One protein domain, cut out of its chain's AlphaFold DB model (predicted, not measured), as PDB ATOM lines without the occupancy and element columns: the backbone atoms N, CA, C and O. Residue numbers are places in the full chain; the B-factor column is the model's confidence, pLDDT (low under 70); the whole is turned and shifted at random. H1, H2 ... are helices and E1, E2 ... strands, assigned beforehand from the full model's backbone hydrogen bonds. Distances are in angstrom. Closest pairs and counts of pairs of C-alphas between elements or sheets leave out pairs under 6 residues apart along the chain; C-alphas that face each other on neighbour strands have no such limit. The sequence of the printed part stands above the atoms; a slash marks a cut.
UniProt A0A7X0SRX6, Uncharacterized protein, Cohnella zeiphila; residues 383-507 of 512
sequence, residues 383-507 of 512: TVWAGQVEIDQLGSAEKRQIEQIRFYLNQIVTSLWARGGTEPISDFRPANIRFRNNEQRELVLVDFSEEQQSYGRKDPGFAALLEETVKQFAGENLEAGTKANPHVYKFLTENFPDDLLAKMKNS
ATOM      1  N   THR A 383      42.328 -50.579  38.529       88.69
ATOM      2  CA  THR A 383      42.960 -51.565  37.639       88.69
ATOM      3  C   THR A 383      42.687 -51.268  36.165       88.69
ATOM      4  O   THR A 383      43.540 -51.557  35.326       88.69
ATOM      5  N   VAL A 384      41.573 -50.597  35.842       88.62
ATOM      6  CA  VAL A 384      41.202 -50.254  34.455       88.62
ATOM      7  C   VAL A 384      42.104 -49.178  33.828       88.62
ATOM      8  O   VAL A 384      42.103 -49.013  32.610       88.62
ATOM      9  N   TRP A 385      42.900 -48.472  34.640       91.44
ATOM     10  CA  TRP A 385      43.939 -47.530  34.198       91.44
ATOM     11  C   TRP A 385      45.319 -47.813  34.814       91.44
ATOM     12  O   TRP A 385      46.206 -46.957  34.762       91.44
ATOM     13  N   ALA A 386      45.540 -49.006  35.371       82.31
ATOM     14  CA  ALA A 386      46.855 -49.429  35.845       82.31
ATOM     15  C   ALA A 386      47.844 -49.655  34.676       82.31
ATOM     16  O   ALA A 386      47.458 -49.820  33.518       82.31
ATOM     17  N   GLY A 387      49.148 -49.671  34.972       77.69
ATOM     18  CA  GLY A 387      50.202 -49.872  33.967       77.69
ATOM     19  C   GLY A 387      50.693 -48.572  33.317       77.69
ATOM     20  O   GLY A 387      50.937 -47.590  34.009       77.69
ATOM     21  N   GLN A 388      50.903 -48.568  31.996       79.94
ATOM     22  CA  GLN A 388      51.403 -47.405  31.233       79.94
ATOM     23  C   GLN A 388      50.392 -46.915  30.184       79.94
ATOM     24  O   GLN A 388      50.754 -46.566  29.064       79.94
ATOM     25  N   VAL A 389      49.106 -46.914  30.538       85.88
ATOM     26  CA  VAL A 389      48.051 -46.345  29.687       85.88
ATOM     27  C   VAL A 389      48.054 -44.825  29.848       85.88
ATOM     28  O   VAL A 389      47.992 -44.317  30.971       85.88
ATOM     29  N   GLU A 390      48.121 -44.086  28.742       90.06
ATOM     30  CA  GLU A 390      47.978 -42.629  28.782       90.06
ATOM     31  C   GLU A 390      46.519 -42.239  29.018       90.06
ATOM     32  O   GLU A 390      45.602 -42.884  28.511       90.06
ATOM     33  N   ILE A 391      46.286 -41.134  29.732       89.44
ATOM     34  CA  ILE A 391      44.924 -40.689  30.057       89.44
ATOM     35  C   ILE A 391      44.088 -40.481  28.797       89.44
ATOM     36  O   ILE A 391      42.931 -40.880  28.780       89.44
ATOM     37  N   ASP A 392      44.666 -39.950  27.717       89.62
ATOM     38  CA  ASP A 392      43.952 -39.731  26.456       89.62
ATOM     39  C   ASP A 392      43.471 -41.020  25.773       89.62
ATOM     40  O   ASP A 392      42.514 -40.968  24.996       89.62
ATOM     41  N   GLN A 393      44.044 -42.173  26.121       91.12
ATOM     42  CA  GLN A 393      43.652 -43.491  25.615       91.12
ATOM     43  C   GLN A 393      42.501 -44.116  26.427       91.12
ATOM     44  O   GLN A 393      41.860 -45.057  25.959       91.12
ATOM     45  N   LEU A 394      42.202 -43.586  27.621       89.62
ATOM     46  CA  LEU A 394      41.095 -44.047  28.459       89.62
ATOM     47  C   LEU A 394      39.727 -43.659  27.876       89.62
ATOM     48  O   LEU A 394      39.570 -42.650  27.172       89.62
ATOM     49  N   GLY A 395      38.711 -44.451  28.221       90.50
ATOM     50  CA  GLY A 395      37.322 -44.154  27.898       90.50
ATOM     51  C   GLY A 395      36.816 -42.888  28.598       90.50
ATOM     52  O   GLY A 395      37.407 -42.358  29.543       90.50
ATOM     53  N   SER A 396      35.704 -42.347  28.099       88.38
ATOM     54  CA  SER A 396      35.137 -41.092  28.610       88.38
ATOM     55  C   SER A 396      34.566 -41.210  30.028       88.38
ATOM     56  O   SER A 396      34.436 -40.194  30.712       88.38
ATOM     57  N   ALA A 397      34.237 -42.424  30.482       87.19
ATOM     58  CA  ALA A 397      33.789 -42.676  31.846       87.19
ATOM     59  C   ALA A 397      34.972 -42.636  32.824       87.19
ATOM     60  O   ALA A 397      34.917 -41.925  33.824       87.19
ATOM     61  N   GLU A 398      36.056 -43.329  32.487       90.19
ATOM     62  CA  GLU A 398      37.283 -43.456  33.274       90.19
ATOM     63  C   GLU A 398      37.978 -42.094  33.407       90.19
ATOM     64  O   GLU A 398      38.304 -41.668  34.514       90.19
ATOM     65  N   LYS A 399      38.087 -41.336  32.303       90.94
ATOM     66  CA  LYS A 399      38.562 -39.938  32.321       90.94
ATOM     67  C   LYS A 399      37.789 -39.085  33.328       90.94
ATOM     68  O   LYS A 399      38.398 -38.448  34.182       90.94
ATOM     69  N   ARG A 400      36.451 -39.134  33.291       89.88
ATOM     70  CA  ARG A 400      35.576 -38.362  34.194       89.88
ATOM     71  C   ARG A 400      35.685 -38.793  35.661       89.88
ATOM     72  O   ARG A 400      35.455 -37.978  36.555       89.88
ATOM     73  N   GLN A 401      36.016 -40.054  35.929       91.31
ATOM     74  CA  GLN A 401      36.315 -40.525  37.283       91.31
ATOM     75  C   GLN A 401      37.637 -39.924  37.781       91.31
ATOM     76  O   GLN A 401      37.652 -39.283  38.832       91.31
ATOM     77  N   ILE A 402      38.714 -40.036  36.995       93.25
ATOM     78  CA  ILE A 402      40.042 -39.488  37.328       93.25
ATOM     79  C   ILE A 402      40.002 -37.955  37.477       93.25
ATOM     80  O   ILE A 402      40.593 -37.416  38.411       93.25
ATOM     81  N   GLU A 403      39.263 -37.244  36.620       92.50
ATOM     82  CA  GLU A 403      39.042 -35.792  36.724       92.50
ATOM     83  C   GLU A 403      38.412 -35.386  38.067       92.50
ATOM     84  O   GLU A 403      38.854 -34.418  38.687       92.50
ATOM     85  N   GLN A 404      37.416 -36.134  38.553       91.50
ATOM     86  CA  GLN A 404      36.777 -35.852  39.842       91.50
ATOM     87  C   GLN A 404      37.666 -36.210  41.037       91.50
ATOM     88  O   GLN A 404      37.696 -35.456  42.009       91.50
ATOM     89  N   ILE A 405      38.430 -37.305  40.953       93.38
ATOM     90  CA  ILE A 405      39.443 -37.656  41.961       93.38
ATOM     91  C   ILE A 405      40.482 -36.525  42.049       93.38
ATOM     92  O   ILE A 405      40.718 -35.989  43.131       93.38
ATOM     93  N   ARG A 406      41.032 -36.079  40.907       93.69
ATOM     94  CA  ARG A 406      41.948 -34.926  40.817       93.69
ATOM     95  C   ARG A 406      41.328 -33.658  41.404       93.69
ATOM     96  O   ARG A 406      42.003 -32.924  42.124       93.69
ATOM     97  N   PHE A 407      40.070 -33.361  41.083       90.50
ATOM     98  CA  PHE A 407      39.382 -32.177  41.597       90.50
ATOM     99  C   PHE A 407      39.296 -32.196  43.130       90.50
ATOM    100  O   PHE A 407      39.669 -31.212  43.770       90.50
ATOM    101  N   TYR A 408      38.885 -33.321  43.719       88.12
ATOM    102  CA  TYR A 408      38.772 -33.454  45.171       88.12
ATOM    103  C   TYR A 408      40.134 -33.418  45.881       88.12
ATOM    104  O   TYR A 408      40.302 -32.673  46.847       88.12
ATOM    105  N   LEU A 409      41.148 -34.113  45.352       89.19
ATOM    106  CA  LEU A 409      42.522 -34.041  45.865       89.19
ATOM    107  C   LEU A 409      43.055 -32.597  45.870       89.19
ATOM    108  O   LEU A 409      43.641 -32.150  46.855       89.19
ATOM    109  N   ASN A 410      42.781 -31.822  44.816       87.94
ATOM    110  CA  ASN A 410      43.145 -30.405  44.768       87.94
ATOM    111  C   ASN A 410      42.381 -29.553  45.793       87.94
ATOM    112  O   ASN A 410      42.943 -28.585  46.309       87.94
ATOM    113  N   GLN A 411      41.135 -29.900  46.137       82.81
ATOM    114  CA  GLN A 411      40.411 -29.246  47.233       82.81
ATOM    115  C   GLN A 411      41.011 -29.583  48.605       82.81
ATOM    116  O   GLN A 411      41.169 -28.668  49.416       82.81
ATOM    117  N   ILE A 412      41.406 -30.838  48.857       79.62
ATOM    118  CA  ILE A 412      42.142 -31.232  50.074       79.62
ATOM    119  C   ILE A 412      43.432 -30.412  50.181       79.62
ATOM    120  O   ILE A 412      43.643 -29.723  51.176       79.62
ATOM    121  N   VAL A 413      44.261 -30.397  49.135       83.12
ATOM    122  CA  VAL A 413      45.518 -29.631  49.126       83.12
ATOM    123  C   VAL A 413      45.259 -28.133  49.333       83.12
ATOM    124  O   VAL A 413      45.870 -27.519  50.203       83.12
ATOM    125  N   THR A 414      44.299 -27.534  48.623       77.31
ATOM    126  CA  THR A 414      43.997 -26.093  48.755       77.31
ATOM    127  C   THR A 414      43.449 -25.724  50.139       77.31
ATOM    128  O   THR A 414      43.722 -24.634  50.644       77.31
ATOM    129  N   SER A 415      42.668 -26.603  50.771       72.00
ATOM    130  CA  SER A 415      42.066 -26.339  52.082       72.00
ATOM    131  C   SER A 415      43.022 -26.613  53.245       72.00
ATOM    132  O   SER A 415      43.092 -25.793  54.161       72.00
ATOM    133  N   LEU A 416      43.791 -27.705  53.198       71.38
ATOM    134  CA  LEU A 416      44.684 -28.121  54.281       71.38
ATOM    135  C   LEU A 416      46.072 -27.499  54.169       71.38
ATOM    136  O   LEU A 416      46.536 -26.903  55.139       71.38
ATOM    137  N   TRP A 417      46.709 -27.560  52.996       68.38
ATOM    138  CA  TRP A 417      48.074 -27.055  52.815       68.38
ATOM    139  C   TRP A 417      48.137 -25.539  52.986       68.38
ATOM    140  O   TRP A 417      48.876 -25.026  53.823       68.38
ATOM    141  N   ALA A 418      47.306 -24.808  52.238       60.59
ATOM    142  CA  ALA A 418      47.407 -23.350  52.162       60.59
ATOM    143  C   ALA A 418      46.881 -22.618  53.411       60.59
ATOM    144  O   ALA A 418      47.287 -21.489  53.677       60.59
ATOM    145  N   ARG A 419      45.975 -23.237  54.182       56.94
ATOM    146  CA  ARG A 419      45.412 -22.654  55.420       56.94
ATOM    147  C   ARG A 419      45.995 -23.282  56.689       56.94
ATOM    148  O   ARG A 419      45.598 -22.913  57.796       56.94
ATOM    149  N   GLY A 420      46.908 -24.243  56.524       52.84
ATOM    150  CA  GLY A 420      47.420 -25.092  57.592       52.84
ATOM    151  C   GLY A 420      46.301 -25.795  58.357       52.84
ATOM    152  O   GLY A 420      46.348 -25.798  59.576       52.84
ATOM    153  N   GLY A 421      45.255 -26.291  57.693       46.12
ATOM    154  CA  GLY A 421      44.140 -26.969  58.365       46.12
ATOM    155  C   GLY A 421      44.583 -28.234  59.112       46.12
ATOM    156  O   GLY A 421      45.582 -28.853  58.759       46.12
ATOM    157  N   THR A 422      43.829 -28.628  60.138       46.25
ATOM    158  CA  THR A 422      43.806 -30.023  60.608       46.25
ATOM    159  C   THR A 422      42.619 -30.700  59.936       46.25
ATOM    160  O   THR A 422      41.495 -30.298  60.221       46.25
ATOM    161  N   GLU A 423      42.901 -31.703  59.095       54.12
ATOM    162  CA  GLU A 423      41.942 -32.686  58.547       54.12
ATOM    163  C   GLU A 423      40.901 -32.146  57.535       54.12
ATOM    164  O   GLU A 423      40.412 -31.027  57.697       54.12
ATOM    165  N   PRO A 424      40.583 -32.881  56.438       52.69
ATOM    166  CA  PRO A 424      40.295 -34.319  56.463       52.69
ATOM    167  C   PRO A 424      40.914 -35.153  55.323       52.69
ATOM    168  O   PRO A 424      40.656 -34.916  54.144       52.69
ATOM    169  N   ILE A 425      41.612 -36.235  55.679       53.97
ATOM    170  CA  ILE A 425      41.603 -37.454  54.856       53.97
ATOM    171  C   ILE A 425      40.773 -38.486  55.620       53.97
ATOM    172  O   ILE A 425      41.287 -39.371  56.292       53.97
ATOM    173  N   SER A 426      39.451 -38.325  55.541       59.78
ATOM    174  CA  SER A 426      38.497 -39.375  55.894       59.78
ATOM    175  C   SER A 426      38.678 -40.531  54.909       59.78
ATOM    176  O   SER A 426      38.235 -40.396  53.768       59.78
ATOM    177  N   ASP A 427      39.377 -41.588  55.332       72.75
ATOM    178  CA  ASP A 427      39.689 -42.840  54.616       72.75
ATOM    179  C   ASP A 427      39.468 -42.802  53.081       72.75
ATOM    180  O   ASP A 427      38.636 -43.517  52.506       72.75
ATOM    181  N   PHE A 428      40.174 -41.879  52.410       80.75
ATOM    182  CA  PHE A 428      39.927 -41.507  51.014       80.75
ATOM    183  C   PHE A 428      40.747 -42.406  50.091       80.75
ATOM    184  O   PHE A 428      41.700 -41.978  49.453       80.75
ATOM    185  N   ARG A 429      40.372 -43.682  50.044       84.94
ATOM    186  CA  ARG A 429      41.000 -44.719  49.214       84.94
ATOM    187  C   ARG A 429      40.025 -45.251  48.160       84.94
ATOM    188  O   ARG A 429      38.813 -45.186  48.386       84.94
ATOM    189  N   PRO A 430      40.498 -45.840  47.043       88.25
ATOM    190  CA  PRO A 430      39.627 -46.419  46.013       88.25
ATOM    191  C   PRO A 430      38.537 -47.347  46.574       88.25
ATOM    192  O   PRO A 430      37.376 -47.257  46.172       88.25
ATOM    193  N   ALA A 431      38.879 -48.153  47.590       85.75
ATOM    194  CA  ALA A 431      37.957 -49.057  48.280       85.75
ATOM    195  C   ALA A 431      36.707 -48.365  48.864       85.75
ATOM    196  O   ALA A 431      35.641 -48.982  48.890       85.75
ATOM    197  N   ASN A 432      36.787 -47.074  49.215       87.50
ATOM    198  CA  ASN A 432      35.689 -46.278  49.779       87.50
ATOM    199  C   ASN A 432      35.060 -45.282  48.800       87.50
ATOM    200  O   ASN A 432      34.097 -44.599  49.160       87.50
ATOM    201  N   ILE A 433      35.563 -45.192  47.565       91.19
ATOM    202  CA  ILE A 433      35.009 -44.299  46.546       91.19
ATOM    203  C   ILE A 433      34.111 -45.066  45.583       91.19
ATOM    204  O   ILE A 433      34.462 -46.116  45.037       91.19
ATOM    205  N   ARG A 434      32.912 -44.529  45.381       92.88
ATOM    206  CA  ARG A 434      31.948 -44.960  44.367       92.88
ATOM    207  C   ARG A 434      31.586 -43.773  43.484       92.88
ATOM    208  O   ARG A 434      31.792 -42.621  43.858       92.88
ATOM    209  N   PHE A 435      30.997 -44.048  42.330       92.50
ATOM    210  CA  PHE A 435      30.508 -43.026  41.412       92.50
ATOM    211  C   PHE A 435      29.002 -43.183  41.225       92.50
ATOM    212  O   PHE A 435      28.503 -44.252  40.869       92.50
ATOM    213  N   ARG A 436      28.238 -42.119  41.470       90.50
ATOM    214  CA  ARG A 436      26.790 -42.130  41.260       90.50
ATOM    215  C   ARG A 436      26.511 -42.316  39.770       90.50
ATOM    216  O   ARG A 436      27.090 -41.633  38.927       90.50
ATOM    217  N   ASN A 437      25.590 -43.217  39.429       84.31
ATOM    218  CA  ASN A 437      25.160 -43.432  38.046       84.31
ATOM    219  C   ASN A 437      24.181 -42.322  37.605       84.31
ATOM    220  O   ASN A 437      22.975 -42.528  37.462       84.31
ATOM    221  N   ASN A 438      24.720 -41.108  37.490       82.06
ATOM    222  CA  ASN A 438      24.118 -39.928  36.881       82.06
ATOM    223  C   ASN A 438      25.029 -39.429  35.741       82.06
ATOM    224  O   ASN A 438      26.164 -39.884  35.598       82.06
ATOM    225  N   GLU A 439      24.551 -38.485  34.927       77.56
ATOM    226  CA  GLU A 439      25.324 -37.935  33.796       77.56
ATOM    227  C   GLU A 439      26.678 -37.352  34.236       77.56
ATOM    228  O   GLU A 439      27.674 -37.445  33.519       77.56
ATOM    229  N   GLN A 440      26.728 -36.792  35.444       78.12
ATOM    230  CA  GLN A 440      27.916 -36.185  36.040       78.12
ATOM    231  C   GLN A 440      28.918 -37.216  36.588       78.12
ATOM    232  O   GLN A 440      30.053 -36.842  36.864       78.12
ATOM    233  N   ARG A 441      28.539 -38.500  36.698       81.25
ATOM    234  CA  ARG A 441      29.322 -39.572  37.345       81.25
ATOM    235  C   ARG A 441      29.819 -39.179  38.738       81.25
ATOM    236  O   ARG A 441      30.960 -39.456  39.074       81.25
ATOM    237  N   GLU A 442      28.972 -38.513  39.514       89.00
ATOM    238  CA  GLU A 442      29.336 -37.811  40.751       89.00
ATOM    239  C   GLU A 442      30.105 -38.706  41.745       89.00
ATOM    240  O   GLU A 442      29.611 -39.765  42.137       89.00
ATOM    241  N   LEU A 443      31.306 -38.282  42.143       92.00
ATOM    242  CA  LEU A 443      32.174 -38.976  43.101       92.00
ATOM    243  C   LEU A 443      31.559 -38.977  44.510       92.00
ATOM    244  O   LEU A 443      31.172 -37.927  45.017       92.00
ATOM    245  N   VAL A 444      31.488 -40.147  45.153       92.12
ATOM    246  CA  VAL A 444      30.866 -40.338  46.474       92.12
ATOM    247  C   VAL A 444      31.757 -41.154  47.417       92.12
ATOM    248  O   VAL A 444      32.168 -42.263  47.078       92.12
ATOM    249  N   LEU A 445      31.978 -40.632  48.628       89.69
ATOM    250  CA  LEU A 445      32.626 -41.339  49.741       89.69
ATOM    251  C   LEU A 445      31.598 -42.205  50.477       89.69
ATOM    252  O   LEU A 445      30.712 -41.667  51.142       89.69
ATOM    253  N   VAL A 446      31.687 -43.536  50.361       87.19
ATOM    254  CA  VAL A 446      30.679 -44.430  50.959       87.19
ATOM    255  C   VAL A 446      30.908 -44.749  52.428       87.19
ATOM    256  O   VAL A 446      29.911 -44.925  53.135       87.19
ATOM    257  N   ASP A 447      32.158 -44.765  52.908       80.19
ATOM    258  CA  ASP A 447      32.416 -44.881  54.344       80.19
ATOM    259  C   ASP A 447      32.640 -43.526  55.011       80.19
ATOM    260  O   ASP A 447      33.746 -43.021  55.160       80.19
ATOM    261  N   PHE A 448      31.525 -42.918  55.397       73.69
ATOM    262  CA  PHE A 448      31.479 -41.649  56.115       73.69
ATOM    263  C   PHE A 448      31.473 -41.818  57.642       73.69
ATOM    264  O   PHE A 448      31.241 -40.830  58.333       73.69
ATOM    265  N   SER A 449      31.589 -43.046  58.166       65.69
ATOM    266  CA  SER A 449      31.233 -43.356  59.562       65.69
ATOM    267  C   SER A 449      32.408 -43.501  60.528       65.69
ATOM    268  O   SER A 449      32.179 -43.482  61.738       65.69
ATOM    269  N   GLU A 450      33.637 -43.613  60.020       65.69
ATOM    270  CA  GLU A 450      34.842 -43.660  60.854       65.69
ATOM    271  C   GLU A 450      35.212 -42.261  61.378       65.69
ATOM    272  O   GLU A 450      35.007 -41.247  60.704       65.69
ATOM    273  N   GLU A 451      35.724 -42.204  62.609       59.94
ATOM    274  CA  GLU A 451      36.154 -40.956  63.242       59.94
ATOM    275  C   GLU A 451      37.483 -40.481  62.634       59.94
ATOM    276  O   GLU A 451      38.406 -41.271  62.429       59.94
ATOM    277  N   GLN A 452      37.581 -39.185  62.319       59.25
ATOM    278  CA  GLN A 452      38.771 -38.613  61.683       59.25
ATOM    279  C   GLN A 452      39.972 -38.653  62.653       59.25
ATOM    280  O   GLN A 452      39.906 -38.122  63.765       59.25
ATOM    281  N   GLN A 453      41.063 -39.316  62.247       53.16
ATOM    282  CA  GLN A 453      42.260 -39.535  63.071       53.16
ATOM    283  C   GLN A 453      43.181 -38.304  63.149       53.16
ATOM    284  O   GLN A 453      44.330 -38.378  62.738       53.16
ATOM    285  N   SER A 454      42.691 -37.205  63.726       48.62
ATOM    286  CA  SER A 454      43.386 -35.940  64.066       48.62
ATOM    287  C   SER A 454      44.881 -35.816  63.707       48.62
ATOM    288  O   SER A 454      45.725 -35.637  64.591       48.62
ATOM    289  N   TYR A 455      45.223 -35.818  62.412       46.94
ATOM    290  CA  TYR A 455      46.608 -35.633  61.973       46.94
ATOM    291  C   TYR A 455      47.022 -34.163  62.119       46.94
ATOM    292  O   TYR A 455      46.384 -33.239  61.597       46.94
ATOM    293  N   GLY A 456      48.105 -33.923  62.862       42.81
ATOM    294  CA  GLY A 456      48.556 -32.579  63.205       42.81
ATOM    295  C   GLY A 456      49.104 -31.808  62.000       42.81
ATOM    296  O   GLY A 456      49.732 -32.375  61.110       42.81
ATOM    297  N   ARG A 457      48.966 -30.470  62.021       48.50
ATOM    298  CA  ARG A 457      49.372 -29.506  60.959       48.50
ATOM    299  C   ARG A 457      50.836 -29.587  60.464       48.50
ATOM    300  O   ARG A 457      51.248 -28.754  59.657       48.50
ATOM    301  N   LYS A 458      51.665 -30.469  61.025       49.78
ATOM    302  CA  LYS A 458      53.109 -30.576  60.772       49.78
ATOM    303  C   LYS A 458      53.607 -32.016  60.652       49.78
ATOM    304  O   LYS A 458      54.817 -32.197  60.531       49.78
ATOM    305  N   ASP A 459      52.725 -33.015  60.693       53.84
ATOM    306  CA  ASP A 459      53.174 -34.396  60.580       53.84
ATOM    307  C   ASP A 459      53.720 -34.677  59.174       53.84
ATOM    308  O   ASP A 459      53.007 -34.462  58.185       53.84
ATOM    309  N   PRO A 460      54.949 -35.215  59.045       54.75
ATOM    310  CA  PRO A 460      55.432 -35.735  57.768       54.75
ATOM    311  C   PRO A 460      54.548 -36.891  57.254       54.75
ATOM    312  O   PRO A 460      54.543 -37.169  56.056       54.75
ATOM    313  N   GLY A 461      53.722 -37.481  58.129       66.19
ATOM    314  CA  GLY A 461      52.653 -38.408  57.771       66.19
ATOM    315  C   GLY A 461      51.638 -37.860  56.760       66.19
ATOM    316  O   GLY A 461      51.228 -38.622  55.898       66.19
ATOM    317  N   PHE A 462      51.271 -36.567  56.753       76.19
ATOM    318  CA  PHE A 462      50.284 -36.073  55.768       76.19
ATOM    319  C   PHE A 462      50.798 -36.173  54.323       76.19
ATOM    320  O   PHE A 462      50.060 -36.584  53.430       76.19
ATOM    321  N   ALA A 463      52.065 -35.819  54.085       79.69
ATOM    322  CA  ALA A 463      52.657 -35.922  52.753       79.69
ATOM    323  C   ALA A 463      52.829 -37.390  52.323       79.69
ATOM    324  O   ALA A 463      52.590 -37.696  51.158       79.69
ATOM    325  N   ALA A 464      53.163 -38.286  53.259       78.44
ATOM    326  CA  ALA A 464      53.232 -39.728  53.022       78.44
ATOM    327  C   ALA A 464      51.851 -40.328  52.691       78.44
ATOM    328  O   ALA A 464      51.693 -40.967  51.656       78.44
ATOM    329  N   LEU A 465      50.832 -40.048  53.513       80.88
ATOM    330  CA  LEU A 465      49.449 -40.502  53.319       80.88
ATOM    331  C   LEU A 465      48.858 -39.980  52.007       80.88
ATOM    332  O   LEU A 465      48.168 -40.719  51.306       80.88
ATOM    333  N   LEU A 466      49.135 -38.724  51.642       84.94
ATOM    334  CA  LEU A 466      48.706 -38.165  50.360       84.94
ATOM    335  C   LEU A 466      49.437 -38.830  49.184       84.94
ATOM    336  O   LEU A 466      48.813 -39.090  48.158       84.94
ATOM    337  N   GLU A 467      50.734 -39.122  49.314       87.62
ATOM    338  CA  GLU A 467      51.487 -39.852  48.289       87.62
ATOM    339  C   GLU A 467      50.933 -41.269  48.091       87.62
ATOM    340  O   GLU A 467      50.651 -41.656  46.958       87.62
ATOM    341  N   GLU A 468      50.710 -42.011  49.177       86.75
ATOM    342  CA  GLU A 468      50.111 -43.348  49.153       86.75
ATOM    343  C   GLU A 468      48.707 -43.316  48.535       86.75
ATOM    344  O   GLU A 468      48.426 -44.053  47.593       86.75
ATOM    345  N   THR A 469      47.856 -42.389  48.984       89.31
ATOM    346  CA  THR A 469      46.507 -42.169  48.441       89.31
ATOM    347  C   THR A 469      46.544 -41.958  46.924       89.31
ATOM    348  O   THR A 469      45.817 -42.613  46.174       89.31
ATOM    349  N   VAL A 470      47.416 -41.065  46.441       92.56
ATOM    350  CA  VAL A 470      47.566 -40.789  45.006       92.56
ATOM    351  C   VAL A 470      48.098 -42.013  44.252       92.56
ATOM    352  O   VAL A 470      47.623 -42.281  43.148       92.56
ATOM    353  N   LYS A 471      49.036 -42.781  44.822       92.62
ATOM    354  CA  LYS A 471      49.534 -44.033  44.224       92.62
ATOM    355  C   LYS A 471      48.425 -45.081  44.103       92.62
ATOM    356  O   LYS A 471      48.259 -45.632  43.016       92.62
ATOM    357  N   GLN A 472      47.618 -45.288  45.148       92.00
ATOM    358  CA  GLN A 472      46.465 -46.200  45.118       92.00
ATOM    359  C   GLN A 472      45.458 -45.801  44.021       92.00
ATOM    360  O   GLN A 472      45.062 -46.637  43.208       92.00
ATOM    361  N   PHE A 473      45.093 -44.515  43.911       94.19
ATOM    362  CA  PHE A 473      44.233 -44.041  42.811       94.19
ATOM    363  C   PHE A 473      44.892 -44.129  41.431       94.19
ATOM    364  O   PHE A 473      44.193 -44.319  40.438       94.19
ATOM    365  N   ALA A 474      46.219 -44.038  41.345       94.62
ATOM    366  CA  ALA A 474      46.974 -44.278  40.119       94.62
ATOM    367  C   ALA A 474      47.141 -45.775  39.777       94.62
ATOM    368  O   ALA A 474      47.813 -46.091  38.796       94.62
ATOM    369  N   GLY A 475      46.537 -46.696  40.534       92.12
ATOM    370  CA  GLY A 475      46.567 -48.134  40.248       92.12
ATOM    371  C   GLY A 475      47.679 -48.913  40.948       92.12
ATOM    372  O   GLY A 475      47.917 -50.063  40.584       92.12
ATOM    373  N   GLU A 476      48.358 -48.329  41.939       91.50
ATOM    374  CA  GLU A 476      49.258 -49.095  42.799       91.50
ATOM    375  C   GLU A 476      48.473 -50.059  43.694       91.50
ATOM    376  O   GLU A 476      47.522 -49.675  44.373       91.50
ATOM    377  N   ASN A 477      48.902 -51.317  43.706       86.69
ATOM    378  CA  ASN A 477      48.422 -52.341  44.619       86.69
ATOM    379  C   ASN A 477      49.629 -53.186  45.039       86.69
ATOM    380  O   ASN A 477      50.175 -53.948  44.236       86.69
ATOM    381  N   LEU A 478      50.038 -53.034  46.301       82.31
ATOM    382  CA  LEU A 478      51.221 -53.686  46.862       82.31
ATOM    383  C   LEU A 478      51.063 -55.212  46.942       82.31
ATOM    384  O   LEU A 478      52.018 -55.928  46.646       82.31
ATOM    385  N   GLU A 479      49.867 -55.714  47.262       82.88
ATOM    386  CA  GLU A 479      49.573 -57.154  47.335       82.88
ATOM    387  C   GLU A 479      49.656 -57.822  45.954       82.88
ATOM    388  O   GLU A 479      50.178 -58.926  45.816       82.88
ATOM    389  N   ALA A 480      49.190 -57.123  44.916       80.75
ATOM    390  CA  ALA A 480      49.279 -57.564  43.525       80.75
ATOM    391  C   ALA A 480      50.642 -57.261  42.863       80.75
ATOM    392  O   ALA A 480      50.849 -57.614  41.702       80.75
ATOM    393  N   GLY A 481      51.566 -56.587  43.560       81.94
ATOM    394  CA  GLY A 481      52.857 -56.149  43.013       81.94
ATOM    395  C   GLY A 481      52.758 -55.096  41.894       81.94
ATOM    396  O   GLY A 481      53.735 -54.862  41.176       81.94
ATOM    397  N   THR A 482      51.597 -54.462  41.726       87.31
ATOM    398  CA  THR A 482      51.323 -53.481  40.668       87.31
ATOM    399  C   THR A 482      51.761 -52.097  41.123       87.31
ATOM    400  O   THR A 482      51.351 -51.644  42.186       87.31
ATOM    401  N   LYS A 483      52.564 -51.400  40.311       90.50
ATOM    402  CA  LYS A 483      53.006 -50.019  40.577       90.50
ATOM    403  C   LYS A 483      52.014 -48.989  40.038       90.50
ATOM    404  O   LYS A 483      51.355 -49.246  39.031       90.50
ATOM    405  N   ALA A 484      51.996 -47.802  40.646       91.56
ATOM    406  CA  ALA A 484      51.241 -46.650  40.148       91.56
ATOM    407  C   ALA A 484      51.518 -46.356  38.656       91.56
ATOM    408  O   ALA A 484      52.676 -46.299  38.227       91.56
ATOM    409  N   ASN A 485      50.464 -46.090  37.878       95.25
ATOM    410  CA  ASN A 485      50.580 -45.586  36.512       95.25
ATOM    411  C   ASN A 485      51.183 -44.167  36.539       95.25
ATOM    412  O   ASN A 485      50.578 -43.258  37.119       95.25
ATOM    413  N   PRO A 486      52.342 -43.926  35.894       94.50
ATOM    414  CA  PRO A 486      53.035 -42.642  35.973       94.50
ATOM    415  C   PRO A 486      52.272 -41.494  35.296       94.50
ATOM    416  O   PRO A 486      52.405 -40.347  35.724       94.50
ATOM    417  N   HIS A 487      51.454 -41.772  34.275       95.44
ATOM    418  CA  HIS A 487      50.647 -40.760  33.586       95.44
ATOM    419  C   HIS A 487      49.473 -40.313  34.466       95.44
ATOM    420  O   HIS A 487      49.248 -39.112  34.626       95.44
ATOM    421  N   VAL A 488      48.779 -41.273  35.093       96.06
ATOM    422  CA  VAL A 488      47.685 -40.994  36.038       96.06
ATOM    423  C   VAL A 488      48.219 -40.289  37.282       96.06
ATOM    424  O   VAL A 488      47.705 -39.231  37.633       96.06
ATOM    425  N   TYR A 489      49.305 -40.791  37.883       95.31
ATOM    426  CA  TYR A 489      49.966 -40.146  39.021       95.31
ATOM    427  C   TYR A 489      50.310 -38.682  38.712       95.31
ATOM    428  O   TYR A 489      49.878 -37.778  39.427       95.31
ATOM    429  N   LYS A 490      51.017 -38.425  37.598       95.12
ATOM    430  CA  LYS A 490      51.398 -37.063  37.194       95.12
ATOM    431  C   LYS A 490      50.176 -36.147  37.090       95.12
ATOM    432  O   LYS A 490      50.199 -35.063  37.663       95.12
ATOM    433  N   PHE A 491      49.113 -36.589  36.420       95.81
ATOM    434  CA  PHE A 491      47.885 -35.810  36.242       95.81
ATOM    435  C   PHE A 491      47.158 -35.514  37.557       95.81
ATOM    436  O   PHE A 491      46.746 -34.374  37.770       95.81
ATOM    437  N   LEU A 492      47.024 -36.499  38.454       95.38
ATOM    438  CA  LEU A 492      46.421 -36.296  39.776       95.38
ATOM    439  C   LEU A 492      47.184 -35.224  40.579       95.38
ATOM    440  O   LEU A 492      46.558 -34.416  41.263       95.38
ATOM    441  N   THR A 493      48.514 -35.185  40.443       94.81
ATOM    442  CA  THR A 493      49.411 -34.265  41.170       94.81
ATOM    443  C   THR A 493      49.696 -32.920  40.490       94.81
ATOM    444  O   THR A 493      50.357 -32.076  41.087       94.81
ATOM    445  N   GLU A 494      49.228 -32.687  39.260       93.00
ATOM    446  CA  GLU A 494      49.708 -31.587  38.395       93.00
ATOM    447  C   GLU A 494      49.505 -30.170  38.973       93.00
ATOM    448  O   GLU A 494      50.261 -29.265  38.637       93.00
ATOM    449  N   ASN A 495      48.529 -29.976  39.869       90.62
ATOM    450  CA  ASN A 495      48.256 -28.679  40.506       90.62
ATOM    451  C   ASN A 495      48.758 -28.595  41.964       90.62
ATOM    452  O   ASN A 495      48.399 -27.659  42.681       90.62
ATOM    453  N   PHE A 496      49.519 -29.582  42.447       91.62
ATOM    454  CA  PHE A 496      50.024 -29.572  43.820       91.62
ATOM    455  C   PHE A 496      51.232 -28.620  43.937       91.62
ATOM    456  O   PHE A 496      52.047 -28.560  43.019       91.62
ATOM    457  N   PRO A 497      51.400 -27.903  45.064       88.62
ATOM    458  CA  PRO A 497      52.571 -27.057  45.296       88.62
ATOM    459  C   PRO A 497      53.895 -27.830  45.228       88.62
ATOM    460  O   PRO A 497      54.003 -28.931  45.770       88.62
ATOM    461  N   ASP A 498      54.931 -27.227  44.638       88.94
ATOM    462  CA  ASP A 498      56.256 -27.851  44.487       88.94
ATOM    463  C   ASP A 498      56.862 -28.315  45.820       88.94
ATOM    464  O   ASP A 498      57.523 -29.352  45.883       88.94
ATOM    465  N   ASP A 499      56.615 -27.578  46.909       85.94
ATOM    466  CA  ASP A 499      57.121 -27.919  48.237       85.94
ATOM    467  C   ASP A 499      56.397 -29.133  48.851       85.94
ATOM    468  O   ASP A 499      57.019 -29.924  49.564       85.94
ATOM    469  N   LEU A 500      55.112 -29.327  48.526       85.81
ATOM    470  CA  LEU A 500      54.358 -30.542  48.839       85.81
ATOM    471  C   LEU A 500      54.858 -31.717  47.996       85.81
ATOM    472  O   LEU A 500      55.152 -32.772  48.547       85.81
ATOM    473  N   LEU A 501      55.036 -31.526  46.685       89.00
ATOM    474  CA  LEU A 501      55.555 -32.553  45.773       89.00
ATOM    475  C   LEU A 501      56.965 -33.022  46.155       89.00
ATOM    476  O   LEU A 501      57.269 -34.212  46.069       89.00
ATOM    477  N   ALA A 502      57.827 -32.103  46.592       86.25
ATOM    478  CA  ALA A 502      59.153 -32.424  47.110       86.25
ATOM    479  C   ALA A 502      59.072 -33.221  48.420       86.25
ATOM    480  O   ALA A 502      59.809 -34.191  48.589       86.25
ATOM    481  N   LYS A 503      58.158 -32.859  49.331       84.44
ATOM    482  CA  LYS A 503      57.926 -33.619  50.567       84.44
ATOM    483  C   LYS A 503      57.378 -35.011  50.276       84.44
ATOM    484  O   LYS A 503      57.936 -35.952  50.816       84.44
ATOM    485  N   MET A 504      56.385 -35.164  49.396       85.88
ATOM    486  CA  MET A 504      55.849 -36.468  48.970       85.88
ATOM    487  C   MET A 504      56.971 -37.386  48.461       85.88
ATOM    488  O   MET A 504      57.174 -38.457  49.010       85.88
ATOM    489  N   LYS A 505      57.800 -36.926  47.512       81.56
ATOM    490  CA  LYS A 505      58.935 -37.715  46.978       81.56
ATOM    491  C   LYS A 505      59.984 -38.105  48.028       81.56
ATOM    492  O   LYS A 505      60.664 -39.111  47.861       81.56
ATOM    493  N   ASN A 506      60.124 -37.300  49.080       73.81
ATOM    494  CA  ASN A 506      61.029 -37.548  50.203       73.81
ATOM    495  C   ASN A 506      60.324 -38.232  51.393       73.81
ATOM    496  O   ASN A 506      60.959 -38.469  52.418       73.81
ATOM    497  N   SER A 507      59.031 -38.554  51.276       65.12
ATOM    498  CA  SER A 507      58.227 -39.220  52.307       65.12
ATOM    499  C   SER A 507      58.436 -40.730  52.268       65.12
ATOM    500  O   SER A 507      57.488 -41.509  52.280       65.12
TER     501      SER A 507
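AT A GLANCE: This is residues 383 to 507 of the 512 residues of an uncharacterized protein of Cohnella zeiphila (UniProt A0A7X0SRX6). Two long helices, H1 and H2, run roughly side by side in opposite directions, with the short helices H3 and H4 crossing H2 and a small strand hairpin, E1 and E2, at another side of H1. Long links with no named element join much of this. The printed part has 125 residues, with named elements in the order H1, E1, E2, H2, H3, H4; the two-strand sheet is antiparallel. The class is mostly helix, though under half of the residues are in named elements; the whole is compact, with a radius of gyration of the C-alphas of 14.4 A and spans of 39 by 31 by 29 A.

HOW THE PARTS SIT: Pass residues 383 to 395 to reach H1, residues 396 to 417. Next look at the hairpin of E1, residues 433 to 435, and E2, residues 443 to 445: N 434 and O 444 are 2.9 A apart, within hydrogen-bond range. The closest C-alphas of H1 and E2, Gln 404 and Leu 443, are 6.4 A apart. H2, residues 460 to 473, and H1 are near each other, with 13 pairs of C-alphas within 10 A. H3, residues 486 to 493, touches H1 at a steep tilt of 45 degrees, the same way; the closest C-alphas, Arg 406 and Leu 492, are 4.8 A apart. H3 touches H2 with residues 470 to 473 of H2 alone, closest at C-alphas Val 470 and Tyr 489, 6.5 A. H4, residues 498 to 505, touches H2 about perpendicular, at 77 degrees; C-alphas Ala 463 and Met 504 are closest, 5.0 A apart. In H1, H2, H3 and H4 every O i to N i+4 pair is within hydrogen-bond range.

IN THESE COORDINATES: Find C-alpha 396 at (35.137, -41.092, 28.610); from there H1 runs 30.8 A to C-alpha 417. H2 runs 20.4 A from C-alpha 460 at (55.432, -35.735, 57.768). H4 ends at C-alpha 505, (58.935, -37.715, 46.978).

THE WHOLE: The C-alphas farthest apart, Gln 393 and Gly 456, are 39.4 A apart. The printed part has no cut; the links H1 to E1, E2 to H2 and H2 to H3 are long. The model's pLDDT is under 70 at residues 417 to 426, 449 to 461 and 507.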